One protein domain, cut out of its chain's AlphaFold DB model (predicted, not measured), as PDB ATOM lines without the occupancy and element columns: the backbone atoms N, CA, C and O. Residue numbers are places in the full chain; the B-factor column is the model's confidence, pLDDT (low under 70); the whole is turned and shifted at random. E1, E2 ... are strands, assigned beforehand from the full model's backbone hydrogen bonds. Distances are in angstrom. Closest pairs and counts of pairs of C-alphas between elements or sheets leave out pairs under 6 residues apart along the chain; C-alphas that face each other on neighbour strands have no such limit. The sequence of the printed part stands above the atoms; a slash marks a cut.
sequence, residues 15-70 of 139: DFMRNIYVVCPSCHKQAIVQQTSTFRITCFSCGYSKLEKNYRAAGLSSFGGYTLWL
ATOM      1  N   ASP A  15      23.569 -20.645  12.492       87.25
ATOM      2  CA  ASP A  15      22.748 -19.523  12.026       87.25
ATOM      3  C   ASP A  15      23.100 -18.224  12.770       87.25
ATOM      4  O   ASP A  15      22.931 -17.124  12.249       87.25
ATOM      5  N   PHE A  16      23.688 -18.347  13.965       90.06
ATOM      6  CA  PHE A  16      24.118 -17.225  14.795       90.06
ATOM      7  C   PHE A  16      25.613 -16.898  14.671       90.06
ATOM      8  O   PHE A  16      26.097 -15.991  15.343       90.06
ATOM      9  N   MET A  17      26.377 -17.617  13.844       88.19
ATOM     10  CA  MET A  17      27.839 -17.471  13.788       88.19
ATOM     11  C   MET A  17      28.325 -16.307  12.911       88.19
ATOM     12  O   MET A  17      29.497 -15.944  12.962       88.19
ATOM     13  N   ARG A  18      27.435 -15.664  12.141       87.69
ATOM     14  CA  ARG A  18      27.798 -14.537  11.260       87.69
ATOM     15  C   ARG A  18      28.453 -13.381  12.020       87.69
ATOM     16  O   ARG A  18      29.421 -12.797  11.539       87.69
ATOM     17  N   ASN A  19      27.901 -13.056  13.186       91.69
ATOM     18  CA  ASN A  19      28.344 -11.978  14.056       91.69
ATOM     19  C   ASN A  19      28.440 -12.531  15.475       91.69
ATOM     20  O   ASN A  19      27.413 -12.865  16.058       91.69
ATOM     21  N   ILE A  20      29.645 -12.618  16.030       93.12
ATOM     22  CA  ILE A  20      29.879 -13.178  17.364       93.12
ATOM     23  C   ILE A  20      30.470 -12.091  18.250       93.12
ATOM     24  O   ILE A  20      31.466 -11.465  17.896       93.12
ATOM     25  N   TYR A  21      29.868 -11.849  19.408       95.50
ATOM     26  CA  TYR A  21      30.364 -10.870  20.361       95.50
ATOM     27  C   TYR A  21      31.377 -11.492  21.310       95.50
ATOM     28  O   TYR A  21      31.096 -12.473  22.000       95.50
ATOM     29  N   VAL A  22      32.539 -10.859  21.391       94.81
ATOM     30  CA  VAL A  22      33.664 -11.287  22.219       94.81
ATOM     31  C   VAL A  22      34.173 -10.133  23.075       94.81
ATOM     32  O   VAL A  22      33.885  -8.964  22.813       94.81
ATOM     33  N   VAL A  23      34.935 -10.462  24.109       95.56
ATOM     34  CA  VAL A  23      35.680  -9.484  24.901       95.56
ATOM     35  C   VAL A  23      36.892  -9.028  24.089       95.56
ATOM     36  O   VAL A  23      37.693  -9.845  23.634       95.56
ATOM     37  N   CYS A  24      37.037  -7.718  23.889       95.75
ATOM     38  CA  CYS A  24      38.213  -7.157  23.234       95.75
ATOM     39  C   CYS A  24      39.471  -7.442  24.077       95.75
ATOM     40  O   CYS A  24      39.503  -7.036  25.238       95.75
ATOM     41  N   PRO A  25      40.539  -8.033  23.511       94.56
ATOM     42  CA  PRO A  25      41.768  -8.305  24.263       94.56
ATOM     43  C   PRO A  25      42.549  -7.034  24.636       94.56
ATOM     44  O   PRO A  25      43.427  -7.084  25.486       94.56
ATOM     45  N   SER A  26      42.261  -5.899  23.988       96.31
ATOM     46  CA  SER A  26      42.965  -4.633  24.221       96.31
ATOM     47  C   SER A  26      42.285  -3.759  25.279       96.31
ATOM     48  O   SER A  26      42.965  -3.209  26.136       96.31
ATOM     49  N   CYS A  27      40.956  -3.614  25.234       96.69
ATOM     50  CA  CYS A  27      40.230  -2.702  26.130       96.69
ATOM     51  C   CYS A  27      39.150  -3.375  26.985       96.69
ATOM     52  O   CYS A  27      38.444  -2.686  27.715       96.69
ATOM     53  N   HIS A  28      38.977  -4.694  26.866       95.31
ATOM     54  CA  HIS A  28      37.969  -5.490  27.574       95.31
ATOM     55  C   HIS A  28      36.504  -5.078  27.349       95.31
ATOM     56  O   HIS A  28      35.612  -5.640  27.979       95.31
ATOM     57  N   LYS A  29      36.224  -4.141  26.435       95.94
ATOM     58  CA  LYS A  29      34.867  -3.808  25.972       95.94
ATOM     59  C   LYS A  29      34.406  -4.786  24.891       95.94
ATOM     60  O   LYS A  29      35.176  -5.630  24.426       95.94
ATOM     61  N   GLN A  30      33.152  -4.659  24.469       96.38
ATOM     62  CA  GLN A  30      32.591  -5.490  23.413       96.38
ATOM     63  C   GLN A  30      33.364  -5.323  22.092       96.38
ATOM     64  O   GLN A  30      33.638  -4.213  21.627       96.38
ATOM     65  N   ALA A  31      33.692  -6.450  21.475       96.31
ATOM     66  CA  ALA A  31      34.179  -6.550  20.109       96.31
ATOM     67  C   ALA A  31      33.302  -7.526  19.318       96.31
ATOM     68  O   ALA A  31      32.583  -8.348  19.891       96.31
ATOM     69  N   ILE A  32      33.360  -7.426  17.993       95.25
ATOM     70  CA  ILE A  32      32.648  -8.307  17.073       95.25
ATOM     71  C   ILE A  32      33.645  -9.147  16.286       95.25
ATOM     72  O   ILE A  32      34.634  -8.629  15.770       95.25
ATOM     73  N   VAL A  33      33.368 -10.439  16.182       93.19
ATOM     74  CA  VAL A  33      33.991 -11.351  15.234       93.19
ATOM     75  C   VAL A  33      33.008 -11.571  14.095       93.19
ATOM     76  O   VAL A  33      31.875 -11.996  14.324       93.19
ATOM     77  N   GLN A  34      33.433 -11.263  12.876       91.12
ATOM     78  CA  GLN A  34      32.650 -11.511  11.668       91.12
ATOM     79  C   GLN A  34      33.224 -12.723  10.947       91.12
ATOM     80  O   GLN A  34      34.408 -12.724  10.598       91.12
ATOM     81  N   GLN A  35      32.396 -13.747  10.743       78.12
ATOM     82  CA  GLN A  35      32.811 -14.985  10.091       78.12
ATOM     83  C   GLN A  35      32.487 -14.945   8.595       78.12
ATOM     84  O   GLN A  35      31.325 -14.854   8.198       78.12
ATOM     85  N   THR A  36      33.529 -15.023   7.766       73.19
ATOM     86  CA  THR A  36      33.441 -15.274   6.319       73.19
ATOM     87  C   THR A  36      34.313 -16.495   5.979       73.19
ATOM     88  O   THR A  36      34.188 -17.524   6.636       73.19
ATOM     89  N   SER A  37      35.221 -16.407   5.002       73.00
ATOM     90  CA  SER A  37      36.287 -17.395   4.756       73.00
ATOM     91  C   SER A  37      37.452 -17.285   5.751       73.00
ATOM     92  O   SER A  37      38.231 -18.215   5.924       73.00
ATOM     93  N   THR A  38      37.560 -16.137   6.416       76.62
ATOM     94  CA  THR A  38      38.442 -15.853   7.555       76.62
ATOM     95  C   THR A  38      37.593 -15.206   8.644       76.62
ATOM     96  O   THR A  38      36.439 -14.843   8.391       76.62
ATOM     97  N   PHE A  39      38.121 -15.054   9.857       84.88
ATOM     98  CA  PHE A  39      37.411 -14.310  10.892       84.88
ATOM     99  C   PHE A  39      38.180 -13.048  11.269       84.88
ATOM    100  O   PHE A  39      39.376 -13.076  11.560       84.88
ATOM    101  N   ARG A  40      37.484 -11.910  11.218       91.06
ATOM    102  CA  ARG A  40      38.022 -10.607  11.619       91.06
ATOM    103  C   ARG A  40      37.394 -10.202  12.938       91.06
ATOM    104  O   ARG A  40      36.172 -10.108  13.021       91.06
ATOM    105  N   ILE A  41      38.229  -9.918  13.930       93.25
ATOM    106  CA  ILE A  41      37.813  -9.256  15.163       93.25
ATOM    107  C   ILE A  41      37.952  -7.745  14.993       93.25
ATOM    108  O   ILE A  41      38.981  -7.276  14.518       93.25
ATOM    109  N   THR A  42      36.922  -6.997  15.383       95.88
ATOM    110  CA  THR A  42      36.902  -5.530  15.368       95.88
ATOM    111  C   THR A  42      36.308  -5.008  16.674       95.88
ATOM    112  O   THR A  42      35.235  -5.442  17.091       95.88
ATOM    113  N   CYS A  43      36.982  -4.064  17.328       97.00
ATOM    114  CA  CYS A  43      36.468  -3.353  18.491       97.00
ATOM    115  C   CYS A  43      36.159  -1.898  18.132       97.00
ATOM    116  O   CYS A  43      37.064  -1.116  17.853       97.00
ATOM    117  N   PHE A  44      34.887  -1.514  18.229       94.81
ATOM    118  CA  PHE A  44      34.447  -0.140  17.964       94.81
ATOM    119  C   PHE A  44      34.791   0.849  19.086       94.81
ATOM    120  O   PHE A  44      34.653   2.049  18.900       94.81
ATOM    121  N   SER A  45      35.240   0.365  20.250       96.06
ATOM    122  CA  SER A  45      35.592   1.233  21.380       96.06
ATOM    123  C   SER A  45      37.041   1.717  21.368       96.06
ATOM    124  O   SER A  45      37.295   2.837  21.796       96.06
ATOM    125  N   CYS A  46      37.993   0.878  20.945       97.00
ATOM    126  CA  CYS A  46      39.422   1.226  20.934       97.00
ATOM    127  C   CYS A  46      40.086   1.094  19.556       97.00
ATOM    128  O   CYS A  46      41.276   1.360  19.432       97.00
ATOM    129  N   GLY A  47      39.353   0.648  18.533       96.44
ATOM    130  CA  GLY A  47      39.887   0.458  17.183       96.44
ATOM    131  C   GLY A  47      40.689  -0.831  16.979       96.44
ATOM    132  O   GLY A  47      41.187  -1.055  15.879       96.44
ATOM    133  N   TYR A  48      40.804  -1.704  17.991       95.88
ATOM    134  CA  TYR A  48      41.485  -2.995  17.842       95.88
ATOM    135  C   TYR A  48      40.886  -3.792  16.678       95.88
ATOM    136  O   TYR A  48      39.678  -4.034  16.641       95.88
ATOM    137  N   SER A  49      41.737  -4.227  15.751       94.75
ATOM    138  CA  SER A  49      41.343  -5.009  14.585       94.75
ATOM    139  C   SER A  49      42.388  -6.074  14.300       94.75
ATOM    140  O   SER A  49      43.583  -5.781  14.260       94.75
ATOM    141  N   LYS A  50      41.951  -7.321  14.113       92.00
ATOM    142  CA  LYS A  50      42.846  -8.432  13.776       92.00
ATOM    143  C   LYS A  50      42.148  -9.412  12.846       92.00
ATOM    144  O   LYS A  50      40.981  -9.747  13.040       92.00
ATOM    145  N   LEU A  51      42.870  -9.860  11.824       90.25
ATOM    146  CA  LEU A  51      42.435 -10.924  10.930       90.25
ATOM    147  C   LEU A  51      43.068 -12.237  11.384       90.25
ATOM    148  O   LEU A  51      44.285 -12.311  11.533       90.25
ATOM    149  N   GLU A  52      42.252 -13.263  11.566       82.62
ATOM    150  CA  GLU A  52      42.690 -14.583  12.000       82.62
ATOM    151  C   GLU A  52      42.287 -15.636  10.967       82.62
ATOM    152  O   GLU A  52      41.192 -15.609  10.393       82.62
ATOM    153  N   LYS A  53      43.216 -16.558  10.706       73.81
ATOM    154  CA  LYS A  53      43.056 -17.613   9.693       73.81
ATOM    155  C   LYS A  53      42.754 -18.983  10.299       73.81
ATOM    156  O   LYS A  53      42.210 -19.830   9.605       73.81
ATOM    157  N   ASN A  54      43.074 -19.194  11.579       65.56
ATOM    158  CA  ASN A  54      42.998 -20.504  12.223       65.56
ATOM    159  C   ASN A  54      42.097 -20.466  13.452       65.56
ATOM    160  O   ASN A  54      42.419 -19.833  14.457       65.56
ATOM    161  N   TYR A  55      40.983 -21.191  13.381       63.62
ATOM    162  CA  TYR A  55      40.115 -21.419  14.526       63.62
ATOM    163  C   TYR A  55      40.793 -22.401  15.486       63.62
ATOM    164  O   TYR A  55      41.023 -23.560  15.144       63.62
ATOM    165  N   ARG A  56      41.104 -21.952  16.703       60.72
ATOM    166  CA  ARG A  56      41.336 -22.856  17.832       60.72
ATOM    167  C   ARG A  56      40.055 -22.886  18.651       60.72
ATOM    168  O   ARG A  56      39.661 -21.858  19.200       60.72
ATOM    169  N   ALA A  57      39.398 -24.045  18.699       56.31
ATOM    170  CA  ALA A  57      38.319 -24.269  19.647       56.31
ATOM    171  C   ALA A  57      38.908 -24.121  21.051       56.31
ATOM    172  O   ALA A  57      39.784 -24.891  21.439       56.31
ATOM    173  N   ALA A  58      38.465 -23.117  21.791       52.69
ATOM    174  CA  ALA A  58      38.790 -22.974  23.195       52.69
ATOM    175  C   ALA A  58      37.451 -22.934  23.925       52.69
ATOM    176  O   ALA A  58      36.653 -22.049  23.681       52.69
ATOM    177  N   GLY A  59      37.176 -23.938  24.757       61.38
ATOM    178  CA  GLY A  59      36.047 -23.951  25.692       61.38
ATOM    179  C   GLY A  59      34.624 -23.844  25.116       61.38
ATOM    180  O   GLY A  59      34.386 -23.681  23.926       61.38
ATOM    181  N   LEU A  60      33.649 -23.963  26.020       71.44
ATOM    182  CA  LEU A  60      32.221 -23.789  25.728       71.44
ATOM    183  C   LEU A  60      31.841 -22.306  25.561       71.44
ATOM    184  O   LEU A  60      30.958 -21.992  24.774       71.44
ATOM    185  N   SER A  61      32.515 -21.404  26.280       77.56
ATOM    186  CA  SER A  61      32.234 -19.961  26.332       77.56
ATOM    187  C   SER A  61      33.254 -19.107  25.568       77.56
ATOM    188  O   SER A  61      33.435 -17.915  25.845       77.56
ATOM    189  N   SER A  62      33.942 -19.703  24.596       84.00
ATOM    190  CA  SER A  62      34.977 -19.031  23.824       84.00
ATOM    191  C   SER A  62      34.888 -19.379  22.336       84.00
ATOM    192  O   SER A  62      34.413 -20.437  21.931       84.00
ATOM    193  N   PHE A  63      35.289 -18.423  21.498       83.50
ATOM    194  CA  PHE A  63      35.265 -18.541  20.049       83.50
ATOM    195  C   PHE A  63      36.614 -18.117  19.470       83.50
ATOM    196  O   PHE A  63      37.030 -16.970  19.628       83.50
ATOM    197  N   GLY A  64      37.316 -19.043  18.810       80.44
ATOM    198  CA  GLY A  64      38.603 -18.755  18.169       80.44
ATOM    199  C   GLY A  64      39.674 -18.237  19.136       80.44
ATOM    200  O   GLY A  64      40.479 -17.396  18.750       80.44
ATOM    201  N   GLY A  65      39.654 -18.689  20.396       84.94
ATOM    202  CA  GLY A  65      40.555 -18.220  21.456       84.94
ATOM    203  C   GLY A  65      40.123 -16.929  22.160       84.94
ATOM    204  O   GLY A  65      40.794 -16.503  23.094       84.94
ATOM    205  N   TYR A  66      38.999 -16.323  21.768       89.31
ATOM    206  CA  TYR A  66      38.443 -15.142  22.430       89.31
ATOM    207  C   TYR A  66      37.308 -15.528  23.380       89.31
ATOM    208  O   TYR A  66      36.498 -16.397  23.060       89.31
ATOM    209  N   THR A  67      37.223 -14.877  24.538       92.25
ATOM    210  CA  THR A  67      36.107 -15.048  25.483       92.25
ATOM    211  C   THR A  67      34.839 -14.412  24.923       92.25
ATOM    212  O   THR A  67      34.881 -13.276  24.444       92.25
ATOM    213  N   LEU A  68      33.700 -15.103  25.000       94.25
ATOM    214  CA  LEU A  68      32.417 -14.539  24.581       94.25
ATOM    215  C   LEU A  68      32.010 -13.359  25.475       94.25
ATOM    216  O   LEU A  68      32.137 -13.397  26.696       94.25
ATOM    217  N   TRP A  69      31.470 -12.305  24.862       96.19
ATOM    218  CA  TRP A  69      30.961 -11.133  25.582       96.19
ATOM    219  C   TRP A  69      29.709 -11.474  26.398       96.19
ATOM    220  O   TRP A  69      29.554 -11.070  27.560       96.19
ATOM    221  N   LEU A  70      28.821 -12.252  25.773       95.94
ATOM    222  CA  LEU A  70      27.561 -12.717  26.336       95.94
ATOM    223  C   LEU A  70      27.765 -14.060  27.031       95.94
ATOM    224  O   LEU A  70      27.216 -15.065  26.601       95.94
TER     225      LEU A  70
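What this domain is: This is residues 15 to 70 of the 139 residues of an uncharacterized protein of Siphonobacter curvatus (UniProt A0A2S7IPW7). With little regular structure, this is one small, twisted, curved sheet, from whose edge at E4 a long tail, residues 53 to 70, folds back toward E1. E1, E2, E3, E4, in that order, form a meander, each strand the antiparallel neighbour of the one before. The printed part has 56 residues and no named helix; the class is all strand, though strands hold only 19 residues. It is compact, with a radius of gyration of the C-alphas of 10.3 A, spanning 25 by 22 by 20 A.

Where its parts are: E2, residues 30 to 35, measures 16.4 A. E1, residues 19 to 23, measures 13.3 A from C-alpha 19 at (28.344, -11.978, 14.056). E3 is residues 39 to 42; E4, residues 49 to 52, ends at C-alpha 52 (42.690, -14.583, 12.000).

How they stand to each other: Within hydrogen-bond range are N 33 and O 20 of hairpin E1 and E2, 2.8 A, N 42 and O 32 of hairpin E2 and E3, 2.8 A, and N 41 and O 50 of hairpin E3 and E4, 2.9 A. E1 and E4 are apart.

The domain as a whole: The printed part has no cut and no long link. Residues 54 to 59 have pLDDT under 70.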